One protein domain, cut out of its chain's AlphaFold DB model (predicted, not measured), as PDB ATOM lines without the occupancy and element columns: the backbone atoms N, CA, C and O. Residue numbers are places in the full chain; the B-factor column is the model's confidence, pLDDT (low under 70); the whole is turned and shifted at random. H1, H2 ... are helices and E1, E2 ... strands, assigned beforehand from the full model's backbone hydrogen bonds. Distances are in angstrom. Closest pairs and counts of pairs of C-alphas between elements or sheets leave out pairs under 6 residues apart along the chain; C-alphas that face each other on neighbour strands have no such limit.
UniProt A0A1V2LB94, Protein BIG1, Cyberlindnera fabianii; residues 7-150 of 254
ATOM      1  N   ASP A   7     147.076 105.312 163.624       89.19
ATOM      2  CA  ASP A   7     148.529 105.287 163.435       89.19
ATOM      3  C   ASP A   7     149.066 106.710 163.181       89.19
ATOM      4  O   ASP A   7     150.085 107.092 163.754       89.19
ATOM      5  N   ASP A   8     148.335 107.538 162.424       90.19
ATOM      6  CA  ASP A   8     148.711 108.941 162.172       90.19
ATOM      7  C   ASP A   8     148.754 109.765 163.463       90.19
ATOM      8  O   ASP A   8     149.606 110.634 163.640       90.19
ATOM      9  N   LEU A   9     147.836 109.477 164.390       91.12
ATOM     10  CA  LEU A   9     147.708 110.177 165.669       91.12
ATOM     11  C   LEU A   9     148.797 109.778 166.678       91.12
ATOM     12  O   LEU A   9     148.844 110.342 167.771       91.12
ATOM     13  N   GLN A  10     149.677 108.832 166.335       89.94
ATOM     14  CA  GLN A  10     150.827 108.485 167.172       89.94
ATOM     15  C   GLN A  10     152.039 109.396 166.927       89.94
ATOM     16  O   GLN A  10     152.890 109.497 167.809       89.94
ATOM     17  N   ASP A  11     152.135 110.073 165.774       88.00
ATOM     18  CA  ASP A  11     153.269 110.948 165.449       88.00
ATOM     19  C   ASP A  11     153.059 112.362 166.042       88.00
ATOM     20  O   ASP A  11     152.197 113.119 165.579       88.00
ATOM     21  N   PRO A  12     153.835 112.772 167.066       84.00
ATOM     22  CA  PRO A  12     153.660 114.072 167.711       84.00
ATOM     23  C   PRO A  12     154.094 115.245 166.823       84.00
ATOM     24  O   PRO A  12     153.684 116.377 167.084       84.00
ATOM     25  N   SER A  13     154.915 115.002 165.795       86.44
ATOM     26  CA  SER A  13     155.469 116.057 164.937       86.44
ATOM     27  C   SER A  13     154.447 116.643 163.961       86.44
ATOM     28  O   SER A  13     154.600 117.777 163.509       86.44
ATOM     29  N   VAL A  14     153.386 115.891 163.670       89.81
ATOM     30  CA  VAL A  14     152.388 116.239 162.656       89.81
ATOM     31  C   VAL A  14     151.282 117.141 163.216       89.81
ATOM     32  O   VAL A  14     150.823 118.050 162.531       89.81
ATOM     33  N   PHE A  15     150.879 116.921 164.472       92.00
ATOM     34  CA  PHE A  15     149.709 117.553 165.101       92.00
ATOM     35  C   PHE A  15     150.083 118.551 166.201       92.00
ATOM     36  O   PHE A  15     149.551 118.502 167.313       92.00
ATOM     37  N   VAL A  16     151.029 119.448 165.937       92.75
ATOM     38  CA  VAL A  16     151.567 120.361 166.958       92.75
ATOM     39  C   VAL A  16     150.476 121.269 167.540       92.75
ATOM     40  O   VAL A  16     150.378 121.420 168.764       92.75
ATOM     41  N   PHE A  17     149.632 121.873 166.700       92.38
ATOM     42  CA  PHE A  17     148.620 122.836 167.135       92.38
ATOM     43  C   PHE A  17     147.426 122.160 167.794       92.38
ATOM     44  O   PHE A  17     146.989 122.632 168.850       92.38
ATOM     45  N   LEU A  18     146.933 121.060 167.224       93.12
ATOM     46  CA  LEU A  18     145.863 120.265 167.817       93.12
ATOM     47  C   LEU A  18     146.273 119.743 169.197       93.12
ATOM     48  O   LEU A  18     145.544 119.961 170.165       93.12
ATOM     49  N   ARG A  19     147.469 119.155 169.327       92.44
ATOM     50  CA  ARG A  19     148.002 118.682 170.616       92.44
ATOM     51  C   ARG A  19     148.126 119.817 171.626       92.44
ATOM     52  O   ARG A  19     147.702 119.666 172.769       92.44
ATOM     53  N   THR A  20     148.629 120.978 171.201       90.06
ATOM     54  CA  THR A  20     148.722 122.167 172.064       90.06
ATOM     55  C   THR A  20     147.347 122.613 172.570       90.06
ATOM     56  O   THR A  20     147.205 122.946 173.747       90.06
ATOM     57  N   HIS A  21     146.322 122.610 171.713       89.56
ATOM     58  CA  HIS A  21     144.962 122.971 172.119       89.56
ATOM     59  C   HIS A  21     144.343 121.920 173.033       89.56
ATOM     60  O   HIS A  21     143.774 122.286 174.055       89.56
ATOM     61  N   MET A  22     144.508 120.633 172.729       90.69
ATOM     62  CA  MET A  22     144.045 119.555 173.601       90.69
ATOM     63  C   MET A  22     144.688 119.658 174.980       90.69
ATOM     64  O   MET A  22     143.983 119.557 175.980       90.69
ATOM     65  N   PHE A  23     145.994 119.926 175.057       88.12
ATOM     66  CA  PHE A  23     146.709 120.119 176.319       88.12
ATOM     67  C   PHE A  23     146.141 121.278 177.154       88.12
ATOM     68  O   PHE A  23     146.003 121.143 178.369       88.12
ATOM     69  N   LYS A  24     145.767 122.387 176.504       85.81
ATOM     70  CA  LYS A  24     145.194 123.581 177.150       85.81
ATOM     71  C   LYS A  24     143.686 123.507 177.400       85.81
ATOM     72  O   LYS A  24     143.163 124.344 178.131       85.81
ATOM     73  N   ALA A  25     142.985 122.553 176.790       87.56
ATOM     74  CA  ALA A  25     141.543 122.421 176.924       87.56
ATOM     75  C   ALA A  25     141.155 122.090 178.372       87.56
ATOM     76  O   ALA A  25     141.758 121.214 178.999       87.56
ATOM     77  N   SER A  26     140.124 122.774 178.874       84.06
ATOM     78  CA  SER A  26     139.536 122.520 180.196       84.06
ATOM     79  C   SER A  26     138.903 121.134 180.273       84.06
ATOM     80  O   SER A  26     139.068 120.423 181.257       84.06
ATOM     81  N   THR A  27     138.228 120.728 179.200       87.00
ATOM     82  CA  THR A  27     137.567 119.433 179.076       87.00
ATOM     83  C   THR A  27     138.089 118.730 177.837       87.00
ATOM     84  O   THR A  27     138.206 119.334 176.769       87.00
ATOM     85  N   LEU A  28     138.406 117.445 177.977       90.00
ATOM     86  CA  LEU A  28     138.882 116.611 176.885       90.00
ATOM     87  C   LEU A  28     138.125 115.288 176.895       90.00
ATOM     88  O   LEU A  28     138.120 114.586 177.902       90.00
ATOM     89  N   ALA A  29     137.520 114.949 175.763       90.81
ATOM     90  CA  ALA A  29     136.923 113.646 175.523       90.81
ATOM     91  C   ALA A  29     137.565 113.049 174.275       90.81
ATOM     92  O   ALA A  29     137.726 113.732 173.262       90.81
ATOM     93  N   VAL A  30     137.952 111.782 174.365       91.81
ATOM     94  CA  VAL A  30     138.626 111.062 173.289       91.81
ATOM     95  C   VAL A  30     137.940 109.723 173.100       91.81
ATOM     96  O   VAL A  30     137.711 108.987 174.056       91.81
ATOM     97  N   MET A  31     137.611 109.422 171.849       90.56
ATOM     98  CA  MET A  31     137.006 108.163 171.441       90.56
ATOM     99  C   MET A  31     137.853 107.610 170.292       90.56
ATOM    100  O   MET A  31     137.642 108.003 169.147       90.56
ATOM    101  N   PRO A  32     138.849 106.746 170.569       87.62
ATOM    102  CA  PRO A  32     139.715 106.209 169.518       87.62
ATOM    103  C   PRO A  32     138.947 105.289 168.559       87.62
ATOM    104  O   PRO A  32     139.399 105.031 167.448       87.62
ATOM    105  N   ARG A  33     137.801 104.761 169.003       83.50
ATOM    106  CA  ARG A  33     136.973 103.801 168.281       83.50
ATOM    107  C   ARG A  33     135.516 104.163 168.471       83.50
ATOM    108  O   ARG A  33     135.084 104.395 169.599       83.50
ATOM    109  N   VAL A  34     134.784 104.170 167.372       82.44
ATOM    110  CA  VAL A  34     133.343 104.378 167.357       82.44
ATOM    111  C   VAL A  34     132.757 103.326 166.425       82.44
ATOM    112  O   VAL A  34     133.333 103.057 165.374       82.44
ATOM    113  N   GLU A  35     131.663 102.688 166.834       80.50
ATOM    114  CA  GLU A  35     131.001 101.645 166.034       80.50
ATOM    115  C   GLU A  35     130.175 102.228 164.881       80.50
ATOM    116  O   GLU A  35     129.955 101.551 163.881       80.50
ATOM    117  N   ALA A  36     129.724 103.475 165.021       83.25
ATOM    118  CA  ALA A  36     128.929 104.181 164.028       83.25
ATOM    119  C   ALA A  36     129.347 105.650 163.951       83.25
ATOM    120  O   ALA A  36     129.499 106.316 164.980       83.25
ATOM    121  N   LEU A  37     129.497 106.174 162.735       83.62
ATOM    122  CA  LEU A  37     129.788 107.590 162.543       83.62
ATOM    123  C   LEU A  37     128.617 108.458 163.021       83.62
ATOM    124  O   LEU A  37     127.458 108.165 162.715       83.62
ATOM    125  N   PRO A  38     128.897 109.554 163.742       84.25
ATOM    126  CA  PRO A  38     127.865 110.511 164.096       84.25
ATOM    127  C   PRO A  38     127.385 111.264 162.850       84.25
ATOM    128  O   PRO A  38     128.181 111.711 162.021       84.25
ATOM    129  N   ASP A  39     126.071 111.459 162.754       90.44
ATOM    130  CA  ASP A  39     125.473 112.310 161.729       90.44
ATOM    131  C   ASP A  39     125.698 113.789 162.084       90.44
ATOM    132  O   ASP A  39     125.013 114.387 162.924       90.44
ATOM    133  N   PHE A  40     126.714 114.375 161.453       89.00
ATOM    134  CA  PHE A  40     127.083 115.775 161.646       89.00
ATOM    135  C   PHE A  40     126.040 116.753 161.118       89.00
ATOM    136  O   PHE A  40     125.963 117.875 161.623       89.00
ATOM    137  N   ASP A  41     125.249 116.355 160.123       92.06
ATOM    138  CA  ASP A  41     124.199 117.197 159.568       92.06
ATOM    139  C   ASP A  41     123.060 117.321 160.585       92.06
ATOM    140  O   ASP A  41     122.710 118.441 160.967       92.06
ATOM    141  N   LEU A  42     122.604 116.204 161.159       93.69
ATOM    142  CA  LEU A  42     121.620 116.207 162.249       93.69
ATOM    143  C   LEU A  42     122.122 116.944 163.496       93.69
ATOM    144  O   LEU A  42     121.362 117.681 164.133       93.69
ATOM    145  N   LEU A  43     123.399 116.777 163.853       92.19
ATOM    146  CA  LEU A  43     123.994 117.497 164.980       92.19
ATOM    147  C   LEU A  43     123.994 119.010 164.730       92.19
ATOM    148  O   LEU A  43     123.566 119.778 165.597       92.19
ATOM    149  N   SER A  44     124.440 119.437 163.546       93.06
ATOM    150  CA  SER A  44     124.470 120.850 163.169       93.06
ATOM    151  C   SER A  44     123.066 121.454 163.178       93.06
ATOM    152  O   SER A  44     122.861 122.514 163.767       93.06
ATOM    153  N   GLU A  45     122.082 120.738 162.638       95.06
ATOM    154  CA  GLU A  45     120.696 121.176 162.576       95.06
ATOM    155  C   GLU A  45     120.072 121.282 163.975       95.06
ATOM    156  O   GLU A  45     119.382 122.254 164.289       95.06
ATOM    157  N   SER A  46     120.364 120.329 164.862       95.56
ATOM    158  CA  SER A  46     119.926 120.373 166.261       95.56
ATOM    159  C   SER A  46     120.475 121.604 166.992       95.56
ATOM    160  O   SER A  46     119.727 122.287 167.698       95.56
ATOM    161  N   ILE A  47     121.753 121.941 166.780       94.00
ATOM    162  CA  ILE A  47     122.383 123.134 167.367       94.00
ATOM    163  C   ILE A  47     121.784 124.414 166.768       94.00
ATOM    164  O   ILE A  47     121.454 125.336 167.512       94.00
ATOM    165  N   GLN A  48     121.585 124.470 165.449       94.69
ATOM    166  CA  GLN A  48     120.939 125.606 164.787       94.69
ATOM    167  C   GLN A  48     119.537 125.855 165.354       94.69
ATOM    168  O   GLN A  48     119.226 126.980 165.743       94.69
ATOM    169  N   ARG A  49     118.713 124.807 165.486       95.19
ATOM    170  CA  ARG A  49     117.339 124.917 166.002       95.19
ATOM    171  C   ARG A  49     117.288 125.311 167.479       95.19
ATOM    172  O   ARG A  49     116.471 126.146 167.849       95.19
ATOM    173  N   ARG A  50     118.134 124.717 168.331       95.69
ATOM    174  CA  ARG A  50     118.105 124.960 169.788       95.69
ATOM    175  C   ARG A  50     118.784 126.264 170.195       95.69
ATOM    176  O   ARG A  50     118.326 126.918 171.125       95.69
ATOM    177  N   CYS A  51     119.871 126.630 169.521       91.75
ATOM    178  CA  CYS A  51     120.725 127.755 169.905       91.75
ATOM    179  C   CYS A  51     120.632 128.949 168.945       91.75
ATOM    180  O   CYS A  51     121.346 129.928 169.153       91.75
ATOM    181  N   ASN A  52     119.790 128.876 167.904       93.06
ATOM    182  CA  ASN A  52     119.699 129.873 166.829       93.06
ATOM    183  C   ASN A  52     121.069 130.174 166.190       93.06
ATOM    184  O   ASN A  52     121.410 131.329 165.906       93.06
ATOM    185  N   ALA A  53     121.878 129.123 166.043       93.50
ATOM    186  CA  ALA A  53     123.243 129.225 165.554       93.50
ATOM    187  C   ALA A  53     123.283 129.386 164.030       93.50
ATOM    188  O   ALA A  53     122.439 128.849 163.316       93.50
ATOM    189  N   ILE A  54     124.293 130.094 163.526       92.69
ATOM    190  CA  ILE A  54     124.563 130.212 162.086       92.69
ATOM    191  C   ILE A  54     125.622 129.182 161.694       92.69
ATOM    192  O   ILE A  54     126.673 129.097 162.329       92.69
ATOM    193  N   GLU A  55     125.381 128.420 160.633       92.88
ATOM    194  CA  GLU A  55     126.383 127.502 160.096       92.88
ATOM    195  C   GLU A  55     127.305 128.190 159.086       92.88
ATOM    196  O   GLU A  55     126.866 128.940 158.215       92.88
ATOM    197  N   VAL A  56     128.602 127.910 159.207       92.62
ATOM    198  CA  VAL A  56     129.643 128.337 158.273       92.62
ATOM    199  C   VAL A  56     130.367 127.087 157.791       92.62
ATOM    200  O   VAL A  56     131.043 126.417 158.574       92.62
ATOM    201  N   LYS A  57     130.215 126.764 156.506       93.00
ATOM    202  CA  LYS A  57     130.892 125.630 155.864       93.00
ATOM    203  C   LYS A  57     132.163 126.115 155.182       93.00
ATOM    204  O   LYS A  57     132.133 127.099 154.447       93.00
ATOM    205  N   ILE A  58     133.265 125.426 155.440       92.06
ATOM    206  CA  ILE A  58     134.589 125.720 154.897       92.06
ATOM    207  C   ILE A  58     135.117 124.430 154.297       92.06
ATOM    208  O   ILE A  58     135.121 123.392 154.961       92.06
ATOM    209  N   ASN A  59     135.558 124.498 153.048       90.81
ATOM    210  CA  ASN A  59     136.068 123.342 152.329       90.81
ATOM    211  C   ASN A  59     137.587 123.442 152.200       90.81
ATOM    212  O   ASN A  59     138.146 124.526 152.044       90.81
ATOM    213  N   GLY A  60     138.262 122.300 152.241       90.44
ATOM    214  CA  GLY A  60     139.697 122.231 152.027       90.44
ATOM    215  C   GLY A  60     140.505 122.797 153.195       90.44
ATOM    216  O   GLY A  60     140.320 122.415 154.350       90.44
ATOM    217  N   TYR A  61     141.435 123.686 152.854       90.38
ATOM    218  CA  TYR A  61     142.364 124.338 153.783       90.38
ATOM    219  C   TYR A  61     142.098 125.843 153.914       90.38
ATOM    220  O   TYR A  61     142.966 126.590 154.373       90.38
ATOM    221  N   ASP A  62     140.919 126.284 153.477       88.94
ATOM    222  CA  ASP A  62     140.533 127.685 153.515       88.94
ATOM    223  C   ASP A  62     140.329 128.171 154.953       88.94
ATOM    224  O   ASP A  62     140.101 127.408 155.893       88.94
ATOM    225  N   GLU A  63     140.430 129.484 155.129       84.81
ATOM    226  CA  GLU A  63     140.291 130.112 156.434       84.81
ATOM    227  C   GLU A  63     138.849 130.556 156.684       84.81
ATOM    228  O   GLU A  63     138.149 131.009 155.778       84.81
ATOM    229  N   VAL A  64     138.433 130.534 157.954       89.31
ATOM    230  CA  VAL A  64     137.156 131.132 158.365       89.31
ATOM    231  C   VAL A  64     137.153 132.621 157.989       89.31
ATOM    232  O   VAL A  64     138.147 133.317 158.249       89.31
ATOM    233  N   PRO A  65     136.064 133.148 157.402       87.44
ATOM    234  CA  PRO A  65     135.924 134.584 157.211       87.44
ATOM    235  C   PRO A  65     135.885 135.284 158.570       87.44
ATOM    236  O   PRO A  65     135.251 134.807 159.509       87.44
ATOM    237  N   THR A  66     136.547 136.433 158.687       86.44
ATOM    238  CA  THR A  66     136.487 137.224 159.920       86.44
ATOM    239  C   THR A  66     135.047 137.657 160.177       86.44
ATOM    240  O   THR A  66     134.382 138.189 159.288       86.44
ATOM    241  N   TYR A  67     134.561 137.433 161.395       86.75
ATOM    242  CA  TYR A  67     133.195 137.757 161.781       86.75
ATOM    243  C   TYR A  67     133.147 138.402 163.168       86.75
ATOM    244  O   TYR A  67     134.040 138.216 163.990       86.75
ATOM    245  N   ILE A  68     132.070 139.146 163.430       85.75
ATOM    246  CA  ILE A  68     131.780 139.716 164.750       85.75
ATOM    247  C   ILE A  68     130.927 138.723 165.540       85.75
ATOM    248  O   ILE A  68     129.973 138.141 165.001       85.75
ATOM    249  N   ASP A  69     131.256 138.527 166.814       84.12
ATOM    250  CA  ASP A  69     130.583 137.577 167.698       84.12
ATOM    251  C   ASP A  69     129.202 138.066 168.164       84.12
ATOM    252  O   ASP A  69     128.993 138.444 169.310       84.12
ATOM    253  N   THR A  70     128.247 138.140 167.237       87.19
ATOM    254  CA  THR A  70     126.864 138.552 167.524       87.19
ATOM    255  C   THR A  70     125.921 137.377 167.768       87.19
ATOM    256  O   THR A  70     124.871 137.553 168.381       87.19
ATOM    257  N   LYS A  71     126.262 136.187 167.261       88.12
ATOM    258  CA  LYS A  71     125.466 134.958 167.363       88.12
ATOM    259  C   LYS A  71     126.377 133.738 167.446       88.12
ATOM    260  O   LYS A  71     127.470 133.737 166.879       88.12
ATOM    261  N   THR A  72     125.876 132.686 168.088       91.69
ATOM    262  CA  THR A  72     126.512 131.366 168.110       91.69
ATOM    263  C   THR A  72     126.678 130.835 166.688       91.69
ATOM    264  O   THR A  72     125.867 131.109 165.797       91.69
ATOM    265  N   ARG A  73     127.769 130.105 166.444       92.69
ATOM    266  CA  ARG A  73     128.096 129.588 165.113       92.69
ATOM    267  C   ARG A  73     128.545 128.142 165.172       92.69
ATOM    268  O   ARG A  73     129.271 127.753 166.080       92.69
ATOM    269  N   VAL A  74     128.137 127.382 164.163       94.62
ATOM    270  CA  VAL A  74     128.646 126.037 163.890       94.62
ATOM    271  C   VAL A  74     129.585 126.151 162.698       94.62
ATOM    272  O   VAL A  74     129.144 126.407 161.581       94.62
ATOM    273  N   ILE A  75     130.886 126.018 162.938       94.00
ATOM    274  CA  ILE A  75     131.902 126.093 161.885       94.00
ATOM    275  C   ILE A  75     132.265 124.664 161.489       94.00
ATOM    276  O   ILE A  75     132.851 123.931 162.283       94.00
ATOM    277  N   ARG A  76     131.913 124.267 160.265       93.75
ATOM    278  CA  ARG A  76     132.219 122.942 159.721       93.75
ATOM    279  C   ARG A  76     133.347 123.056 158.710       93.75
ATOM    280  O   ARG A  76     133.163 123.643 157.649       93.75
ATOM    281  N   ILE A  77     134.490 122.464 159.041       93.62
ATOM    282  CA  ILE A  77     135.665 122.413 158.168       93.62
ATOM    283  C   ILE A  77     135.755 121.015 157.562       93.62
ATOM    284  O   ILE A  77     135.903 120.025 158.281       93.62
ATOM    285  N   GLN A  78     135.646 120.928 156.242       93.75
ATOM    286  CA  GLN A  78     135.758 119.683 155.491       93.75
ATOM    287  C   GLN A  78     137.139 119.599 154.846       93.75
ATOM    288  O   GLN A  78     137.368 120.129 153.762       93.75
ATOM    289  N   PHE A  79     138.065 118.933 155.534       94.06
ATOM    290  CA  PHE A  79     139.391 118.647 154.988       94.06
ATOM    291  C   PHE A  79     139.312 117.650 153.824       94.06
ATOM    292  O   PHE A  79     138.459 116.757 153.858       94.06
ATOM    293  N   PRO A  80     140.210 117.763 152.829       93.12
ATOM    294  CA  PRO A  80     140.259 116.814 151.725       93.12
ATOM    295  C   PRO A  80     140.675 115.418 152.225       93.12
ATOM    296  O   PRO A  80     141.268 115.307 153.308       93.12
ATOM    297  N   PRO A  81     140.360 114.357 151.462       92.00
ATOM    298  CA  PRO A  81     140.750 112.996 151.811       92.00
ATOM    299  C   PRO A  81     142.273 112.858 151.871       92.00
ATOM    300  O   PRO A  81     143.004 113.499 151.110       92.00
ATOM    301  N   LEU A  82     142.752 112.029 152.797       91.62
ATOM    302  CA  LEU A  82     144.174 111.721 152.907       91.62
ATOM    303  C   LEU A  82     144.627 110.755 151.803       91.62
ATOM    304  O   LEU A  82     143.877 109.838 151.471       91.62
ATOM    305  N   PRO A  83     145.863 110.898 151.285       89.81
ATOM    306  CA  PRO A  83     146.455 109.912 150.382       89.81
ATOM    307  C   PRO A  83     146.518 108.524 151.039       89.81
ATOM    308  O   PRO A  83     146.905 108.416 152.209       89.81
ATOM    309  N   GLU A  84     146.128 107.477 150.305       80.50
ATOM    310  CA  GLU A  84     146.157 106.088 150.792       80.50
ATOM    311  C   GLU A  84     147.577 105.507 150.823       80.50
ATOM    312  O   GLU A  84     147.922 104.791 151.764       80.50
ATOM    313  N   GLU A  85     148.403 105.859 149.837       74.12
ATOM    314  CA  GLU A  85     149.797 105.432 149.711       74.12
ATOM    315  C   GLU A  85     150.730 106.569 150.158       74.12
ATOM    316  O   GLU A  85     150.548 107.734 149.795       74.12
ATOM    317  N   ASP A  86     151.705 106.246 151.013       70.88
ATOM    318  CA  ASP A  86     152.652 107.215 151.583       70.88
ATOM    319  C   ASP A  86     153.964 107.236 150.787       70.88
ATOM    320  O   ASP A  86     155.052 107.146 151.353       70.88
ATOM    321  N   ASP A  87     153.862 107.321 149.460       64.69
ATOM    322  CA  ASP A  87     155.003 107.122 148.555       64.69
ATOM    323  C   ASP A  87     156.120 108.166 148.736       64.69
ATOM    324  O   ASP A  87     157.281 107.895 148.438       64.69
ATOM    325  N   GLU A  88     155.804 109.348 149.279       72.19
ATOM    326  CA  GLU A  88     156.772 110.443 149.477       72.19
ATOM    327  C   GLU A  88     156.517 111.279 150.750       72.19
ATOM    328  O   GLU A  88     156.875 112.457 150.824       72.19
ATOM    329  N   GLY A  89     155.836 110.733 151.763       83.88
ATOM    330  CA  GLY A  89     155.461 111.511 152.956       83.88
ATOM    331  C   GLY A  89     154.367 112.558 152.693       83.88
ATOM    332  O   GLY A  89     154.107 113.426 153.535       83.88
ATOM    333  N   GLN A  90     153.704 112.497 151.532       88.44
ATOM    334  CA  GLN A  90     152.612 113.399 151.152       88.44
ATOM    335  C   GLN A  90     151.460 113.341 152.156       88.44
ATOM    336  O   GLN A  90     150.818 114.361 152.424       88.44
ATOM    337  N   ARG A  91     151.247 112.173 152.778       91.25
ATOM    338  CA  ARG A  91     150.264 111.993 153.844       91.25
ATOM    339  C   ARG A  91     150.586 112.876 155.047       91.25
ATOM    340  O   ARG A  91     149.721 113.624 155.504       91.25
ATOM    341  N   LYS A  92     151.841 112.878 155.507       91.19
ATOM    342  CA  LYS A  92     152.293 113.749 156.605       91.19
ATOM    343  C   LYS A  92     152.143 115.224 156.252       91.19
ATOM    344  O   LYS A  92     151.642 115.996 157.065       91.19
ATOM    345  N   VAL A  93     152.502 115.614 155.029       92.88
ATOM    346  CA  VAL A  93     152.343 116.998 154.557       92.88
ATOM    347  C   VAL A  93     150.871 117.423 154.558       92.88
ATOM    348  O   VAL A  93     150.552 118.528 155.001       92.88
ATOM    349  N   ALA A  94     149.957 116.561 154.107       93.12
ATOM    350  CA  ALA A  94     148.522 116.836 154.116       93.12
ATOM    351  C   ALA A  94     147.968 117.001 155.543       93.12
ATOM    352  O   ALA A  94     147.160 117.901 155.785       93.12
ATOM    353  N   LEU A  95     148.442 116.185 156.488       93.75
ATOM    354  CA  LEU A  95     148.088 116.288 157.903       93.75
ATOM    355  C   LEU A  95     148.626 117.575 158.545       93.75
ATOM    356  O   LEU A  95     147.876 118.280 159.218       93.75
ATOM    357  N   MET A  96     149.883 117.941 158.276       94.38
ATOM    358  CA  MET A  96     150.468 119.200 158.760       94.38
ATOM    359  C   MET A  96     149.712 120.419 158.217       94.38
ATOM    360  O   MET A  96     149.458 121.372 158.953       94.38
ATOM    361  N   ARG A  97     149.296 120.386 156.943       94.75
ATOM    362  CA  ARG A  97     148.449 121.438 156.353       94.75
ATOM    363  C   ARG A  97     147.082 121.521 157.027       94.75
ATOM    364  O   ARG A  97     146.584 122.625 157.233       94.75
ATOM    365  N   ALA A  98     146.483 120.386 157.387       93.94
ATOM    366  CA  ALA A  98     145.221 120.363 158.124       93.94
ATOM    367  C   ALA A  98     145.374 120.962 159.536       93.94
ATOM    368  O   ALA A  98     144.550 121.781 159.945       93.94
ATOM    369  N   ASP A  99     146.454 120.626 160.251       95.00
ATOM    370  CA  ASP A  99     146.769 121.189 161.573       95.00
ATOM    371  C   ASP A  99     147.025 122.708 161.501       95.00
ATOM    372  O   ASP A  99     146.559 123.485 162.341       95.00
ATOM    373  N   GLU A 100     147.691 123.176 160.442       94.62
ATOM    374  CA  GLU A 100     147.893 124.605 160.204       94.62
ATOM    375  C   GLU A 100     146.585 125.336 159.848       94.62
ATOM    376  O   GLU A 100     146.331 126.435 160.349       94.62
ATOM    377  N   ALA A 101     145.724 124.730 159.028       94.25
ATOM    378  CA  ALA A 101     144.403 125.271 158.710       94.25
ATOM    379  C   ALA A 101     143.516 125.374 159.965       94.25
ATOM    380  O   ALA A 101     142.839 126.389 160.170       94.25
ATOM    381  N   LEU A 102     143.589 124.386 160.866       93.00
ATOM    382  CA  LEU A 102     142.948 124.450 162.180       93.00
ATOM    383  C   LEU A 102     143.488 125.631 162.997       93.00
ATOM    384  O   LEU A 102     142.707 126.430 163.512       93.00
ATOM    385  N   LYS A 103     144.812 125.813 163.068       92.81
ATOM    386  CA  LYS A 103     145.421 126.963 163.758       92.81
ATOM    387  C   LYS A 103     144.929 128.299 163.197       92.81
ATOM    388  O   LYS A 103     144.606 129.202 163.971       92.81
ATOM    389  N   ARG A 104     144.902 128.454 161.871       92.75
ATOM    390  CA  ARG A 104     144.446 129.684 161.199       92.75
ATOM    391  C   ARG A 104     142.979 129.969 161.511       92.75
ATOM    392  O   ARG A 104     142.642 131.099 161.851       92.75
ATOM    393  N   THR A 105     142.147 128.930 161.489       91.50
ATOM    394  CA  THR A 105     140.736 128.984 161.882       91.50
ATOM    395  C   THR A 105     140.580 129.456 163.325       91.50
ATOM    396  O   THR A 105     139.927 130.468 163.564       91.50
ATOM    397  N   LEU A 106     141.224 128.779 164.281       90.81
ATOM    398  CA  LEU A 106     141.093 129.093 165.707       90.81
ATOM    399  C   LEU A 106     141.597 130.504 166.044       90.81
ATOM    400  O   LEU A 106     140.995 131.187 166.864       90.81
ATOM    401  N   ARG A 107     142.647 130.991 165.365       90.00
ATOM    402  CA  ARG A 107     143.158 132.366 165.538       90.00
ATOM    403  C   ARG A 107     142.180 133.456 165.108       90.00
ATOM    404  O   ARG A 107     142.329 134.587 165.560       90.00
ATOM    405  N   LYS A 108     141.249 133.152 164.204       90.50
ATOM    406  CA  LYS A 108     140.246 134.109 163.722       90.50
ATOM    407  C   LYS A 108     138.963 134.097 164.543       90.50
ATOM    408  O   LYS A 108     138.110 134.953 164.315       90.50
ATOM    409  N   LEU A 109     138.812 133.149 165.467       90.44
ATOM    410  CA  LEU A 109     137.640 133.106 166.324       90.44
ATOM    411  C   LEU A 109     137.691 134.290 167.302       90.44
ATOM    412  O   LEU A 109     138.668 134.429 168.037       90.44
ATOM    413  N   PRO A 110     136.659 135.148 167.325       88.25
ATOM    414  CA  PRO A 110     136.608 136.291 168.234       88.25
ATOM    415  C   PRO A 110     136.389 135.876 169.698       88.25
ATOM    416  O   PRO A 110     136.718 136.642 170.600       88.25
ATOM    417  N   SER A 111     135.834 134.682 169.933       84.69
ATOM    418  CA  SER A 111     135.510 134.173 171.266       84.69
ATOM    419  C   SER A 111     136.541 133.151 171.746       84.69
ATOM    420  O   SER A 111     136.912 132.262 170.975       84.69
ATOM    421  N   PRO A 112     136.956 133.206 173.025       82.88
ATOM    422  CA  PRO A 112     137.779 132.168 173.637       82.88
ATOM    423  C   PRO A 112     136.972 130.911 174.011       82.88
ATOM    424  O   PRO A 112     137.567 129.881 174.321       82.88
ATOM    425  N   HIS A 113     135.637 130.978 174.001       86.56
ATOM    426  CA  HIS A 113     134.762 129.879 174.405       86.56
ATOM    427  C   HIS A 113     134.252 129.124 173.179       86.56
ATOM    428  O   HIS A 113     133.268 129.516 172.551       86.56
ATOM    429  N   PHE A 114     134.917 128.024 172.840       90.19
ATOM    430  CA  PHE A 114     134.523 127.162 171.732       90.19
ATOM    431  C   PHE A 114     134.760 125.686 172.058       90.19
ATOM    432  O   PHE A 114     135.600 125.331 172.884       90.19
ATOM    433  N   THR A 115     134.026 124.817 171.368       91.81
ATOM    434  CA  THR A 115     134.205 123.363 171.422       91.81
ATOM    435  C   THR A 115     134.720 122.890 170.072       91.81
ATOM    436  O   THR A 115     134.113 123.178 169.042       91.81
ATOM    437  N   VAL A 116     135.845 122.172 170.069       92.94
ATOM    438  CA  VAL A 116     136.410 121.566 168.855       92.94
ATOM    439  C   VAL A 116     136.090 120.081 168.851       92.94
ATOM    440  O   VAL A 116     136.432 119.368 169.792       92.94
ATOM    441  N   MET A 117     135.480 119.617 167.764       93.12
ATOM    442  CA  MET A 117     135.319 118.199 167.473       93.12
ATOM    443  C   MET A 117     136.169 117.856 166.252       93.12
ATOM    444  O   MET A 117     135.949 118.387 165.165       93.12
ATOM    445  N   TYR A 118     137.154 116.980 166.442       92.50
ATOM    446  CA  TYR A 118     138.044 116.514 165.383       92.50
ATOM    447  C   TYR A 118     137.833 115.016 165.176       92.50
ATOM    448  O   TYR A 118     137.939 114.239 166.120       92.50
ATOM    449  N   THR A 119     137.488 114.616 163.953       91.19
ATOM    450  CA  THR A 119     137.022 113.255 163.655       91.19
ATOM    451  C   THR A 119     137.320 112.852 162.216       91.19
ATOM    452  O   THR A 119     137.495 113.700 161.331       91.19
ATOM    453  N   ASN A 120     137.338 111.544 161.973       90.38
ATOM    454  CA  ASN A 120     137.216 110.975 160.637       90.38
ATOM    455  C   ASN A 120     135.739 111.011 160.185       90.38
ATOM    456  O   ASN A 120     134.832 111.039 161.017       90.38
ATOM    457  N   THR A 121     135.515 111.081 158.877       85.88
ATOM    458  CA  THR A 121     134.192 111.075 158.230       85.88
ATOM    459  C   THR A 121     133.913 109.793 157.452       85.88
ATOM    460  O   THR A 121     132.791 109.612 157.000       85.88
ATOM    461  N   GLU A 122     134.912 108.931 157.265       84.25
ATOM    462  CA  GLU A 122     134.781 107.683 156.515       84.25
ATOM    463  C   GLU A 122     134.973 106.476 157.423       84.25
ATOM    464  O   GLU A 122     135.936 106.414 158.192       84.25
ATOM    465  N   ASP A 123     134.090 105.493 157.274       79.75
ATOM    466  CA  ASP A 123     134.242 104.198 157.917       79.75
ATOM    467  C   ASP A 123     135.168 103.316 157.094       79.75
ATOM    468  O   ASP A 123     134.973 103.109 155.894       79.75
ATOM    469  N   LYS A 124     136.180 102.758 157.759       78.31
ATOM    470  CA  LYS A 124     137.063 101.760 157.164       78.31
ATOM    471  C   LYS A 124     136.804 100.417 157.821       78.31
ATOM    472  O   LYS A 124     136.926 100.281 159.036       78.31
ATOM    473  N   LEU A 125     136.492  99.412 157.004       75.31
ATOM    474  CA  LEU A 125     136.416  98.031 157.472       75.31
ATOM    475  C   LEU A 125     137.798  97.590 157.954       75.31
ATOM    476  O   LEU A 125     138.776  97.642 157.205       75.31
ATOM    477  N   LEU A 126     137.872  97.166 159.214       73.38
ATOM    478  CA  LEU A 126     139.124  96.750 159.824       73.38
ATOM    479  C   LEU A 126     139.379  95.264 159.637       73.38
ATOM    480  O   LEU A 126     138.508  94.423 159.852       73.38
ATOM    481  N   ASN A 127     140.618  94.935 159.281       84.12
ATOM    482  CA  ASN A 127     141.094  93.564 159.340       84.12
ATOM    483  C   ASN A 127     141.358  93.173 160.808       84.12
ATOM    484  O   ASN A 127     141.748  94.008 161.625       84.12
ATOM    485  N   LYS A 128     141.240  91.881 161.144       84.25
ATOM    486  CA  LYS A 128     141.487  91.346 162.499       84.25
ATOM    487  C   LYS A 128     142.875  91.704 163.044       84.25
ATOM    488  O   LYS A 128     143.060  91.829 164.254       84.25
ATOM    489  N   ASN A 129     143.867  91.836 162.163       84.50
ATOM    490  CA  ASN A 129     145.225  92.228 162.547       84.50
ATOM    491  C   ASN A 129     145.299  93.706 162.952       84.50
ATOM    492  O   ASN A 129     145.888  94.023 163.988       84.50
ATOM    493  N   ASP A 130     144.657  94.591 162.187       83.25
ATOM    494  CA  ASP A 130     144.576  96.019 162.505       83.25
ATOM    495  C   ASP A 130     143.775  96.255 163.778       83.25
ATOM    496  O   ASP A 130     144.190  97.026 164.640       83.25
ATOM    497  N   GLU A 131     142.693  95.505 163.972       84.38
ATOM    498  CA  GLU A 131     141.870  95.581 165.172       84.38
ATOM    499  C   GLU A 131     142.673  95.268 166.447       84.38
ATOM    500  O   GLU A 131     142.597  96.016 167.427       84.38
ATOM    501  N   LYS A 132     143.505  94.215 166.424       87.19
ATOM    502  CA  LYS A 132     144.407  93.867 167.536       87.19
ATOM    503  C   LYS A 132     145.496  94.912 167.760       87.19
ATOM    504  O   LYS A 132     145.834  95.195 168.910       87.19
ATOM    505  N   ARG A 133     146.070  95.455 166.683       87.25
ATOM    506  CA  ARG A 133     147.129  96.472 166.749       87.25
ATOM    507  C   ARG A 133     146.589  97.764 167.352       87.25
ATOM    508  O   ARG A 133     147.112  98.243 168.355       87.25
ATOM    509  N   TRP A 134     145.485  98.260 166.810       86.44
ATOM    510  CA  TRP A 134     144.845  99.491 167.249       86.44
ATOM    511  C   TRP A 134     144.173  99.364 168.618       86.44
ATOM    512  O   TRP A 134     143.820 100.379 169.200       86.44
ATOM    513  N   ALA A 135     143.986  98.151 169.160       86.44
ATOM    514  CA  ALA A 135     143.371  97.966 170.484       86.44
ATOM    515  C   ALA A 135     144.290  98.440 171.606       86.44
ATOM    516  O   ALA A 135     143.850  98.675 172.726       86.44
ATOM    517  N   LYS A 136     145.579  98.562 171.293       87.62
ATOM    518  CA  LYS A 136     146.615  99.032 172.205       87.62
ATOM    519  C   LYS A 136     146.909 100.519 172.030       87.62
ATOM    520  O   LYS A 136     147.631 101.077 172.852       87.62
ATOM    521  N   LEU A 137     146.398 101.132 170.963       89.88
ATOM    522  CA  LEU A 137     146.638 102.531 170.635       89.88
ATOM    523  C   LEU A 137     145.520 103.404 171.193       89.88
ATOM    524  O   LEU A 137     144.367 102.991 171.293       89.88
ATOM    525  N   ASP A 138     145.893 104.627 171.535       90.38
ATOM    526  CA  ASP A 138     144.988 105.658 172.021       90.38
ATOM    527  C   ASP A 138     145.324 106.972 171.308       90.38
ATOM    528  O   ASP A 138     146.438 107.134 170.795       90.38
ATOM    529  N   VAL A 139     144.388 107.916 171.253       91.12
ATOM    530  CA  VAL A 139     144.667 109.219 170.632       91.12
ATOM    531  C   VAL A 139     145.486 110.051 171.609       91.12
ATOM    532  O   VAL A 139     144.998 110.386 172.684       91.12
ATOM    533  N   PHE A 140     146.722 110.391 171.234       90.62
ATOM    534  CA  PHE A 140     147.644 111.191 172.052       90.62
ATOM    535  C   PHE A 140     147.673 110.738 173.520       90.62
ATOM    536  O   PHE A 140     147.353 111.499 174.438       90.62
ATOM    537  N   ALA A 141     148.027 109.467 173.735       88.75
ATOM    538  CA  ALA A 141     148.018 108.829 175.052       88.75
ATOM    539  C   ALA A 141     148.774 109.638 176.120       88.75
ATOM    540  O   ALA A 141     148.372 109.649 177.280       88.75
ATOM    541  N   ASP A 142     149.838 110.335 175.720       88.69
ATOM    542  CA  ASP A 142     150.644 111.193 176.581       88.69
ATOM    543  C   ASP A 142     149.882 112.415 177.115       88.69
ATOM    544  O   ASP A 142     150.141 112.861 178.227       88.69
ATOM    545  N   ILE A 143     148.903 112.924 176.362       88.50
ATOM    546  CA  ILE A 143     148.052 114.047 176.773       88.50
ATOM    547  C   ILE A 143     146.840 113.544 177.552       88.50
ATOM    548  O   ILE A 143     146.448 114.165 178.540       88.50
ATOM    549  N   VAL A 144     146.211 112.460 177.093       88.44
ATOM    550  CA  VAL A 144     144.961 111.941 177.674       88.44
ATOM    551  C   VAL A 144     145.206 111.306 179.039       88.44
ATOM    552  O   VAL A 144     144.426 111.531 179.961       88.44
ATOM    553  N   LYS A 145     146.295 110.543 179.185       86.69
ATOM    554  CA  LYS A 145     146.621 109.789 180.408       86.69
ATOM    555  C   LYS A 145     147.539 110.551 181.364       86.69
ATOM    556  O   LYS A 145     148.060 109.958 182.305       86.69
ATOM    557  N   ASP A 146     147.753 111.842 181.129       87.12
ATOM    558  CA  ASP A 146     148.539 112.684 182.024       87.12
ATOM    559  C   ASP A 146     147.878 112.739 183.414       87.12
ATOM    560  O   ASP A 146     146.700 113.078 183.549       87.12
ATOM    561  N   ALA A 147     148.651 112.433 184.460       84.81
ATOM    562  CA  ALA A 147     148.197 112.446 185.848       84.81
ATOM    563  C   ALA A 147     147.616 113.807 186.256       84.81
ATOM    564  O   ALA A 147     146.682 113.861 187.062       84.81
ATOM    565  N   SER A 148     148.105 114.898 185.654       81.62
ATOM    566  CA  SER A 148     147.578 116.239 185.897       81.62
ATOM    567  C   SER A 148     146.075 116.340 185.595       81.62
ATOM    568  O   SER A 148     145.399 117.191 186.163       81.62
ATOM    569  N   ARG A 149     145.529 115.509 184.691       78.44
ATOM    570  CA  ARG A 149     144.117 115.554 184.259       78.44
ATOM    571  C   ARG A 149     143.135 114.924 185.232       78.44
ATOM    572  O   ARG A 149     141.936 115.077 185.038       78.44
ATOM    573  N   SER A 150     143.624 114.250 186.269       79.31
ATOM    574  CA  SER A 150     142.770 113.708 187.330       79.31
ATOM    575  C   SER A 150     142.039 114.793 188.127       79.31
ATOM    576  O   SER A 150     140.992 114.519 188.708       79.31
TER     577      SER A 150
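AT A GLANCE: This is residues 7 to 150 of the 254 residues of the protein "Protein BIG1" of Cyberlindnera fabianii (UniProt A0A1V2LB94). A short ribbon of two parallel strands, E1 and E2, sits between H2 on one side and the long helix H3 on the other, with H1 packed at a steep tilt on residues 99 to 103 of H3. A long stretch without a named element, residues 109 to 127, runs through the middle and out to H4, where residues 127 to 132 stick out; H5 and H6 follow. The 144 printed residues give H1, H2, E1, E2, H3, H4, H5 and H6 in that order; the class is mostly helix, with 67 residues in named elements, under half. The whole is compact, with a radius of gyration of the C-alphas of 16.5 A and spans of 49 by 39 by 29 A.

IN THESE COORDINATES: Find C-alpha 16 at (151.567, 120.361, 166.958); from there H1 runs to residue 24. H2 is residues 40 to 51, 15.9 A. Next come E1, residues 54 to 59, 16.6 A, and E2, residues 73 to 78, 15.8 A. H3 runs from residue 90 to 108, 27.2 A. H4 is residues 128 to 134, H5 141 to 144, and H6 147 to 150, ending at C-alpha 150, (142.770, 113.708, 187.330).

HOW THE PARTS SIT: Look first at H1 and H3, which touch, with C-alphas of Phe 17 and Asp 99 closest at 6.1 A, at a steep tilt of 48 degrees, the same way. H1 and H5 only just touch, with 3 pairs of C-alphas within 8 A, Phe 23 and Ile 143 closest at 6.2 A. The closest C-alphas of H2 and E2 are Ser 44 and Val 74, 6.7 A. E1 and E2 are parallel at 16 degrees; N 58 and O 76 are within hydrogen-bond range at 2.8 A. E2 and H3 are near each other. In H1, H2, H3 and H4 every O i to N i+4 pair is within hydrogen-bond range; H5 and H6 are too short for one.

THE WHOLE: The C-alphas farthest apart, Thr 70 and Asn 129, are 50.1 A apart. The printed part has no cut. The links H1 to H2, E1 to E2, E2 to H3 and H3 to H4 are long. Residue 87 alone has a pLDDT under 70.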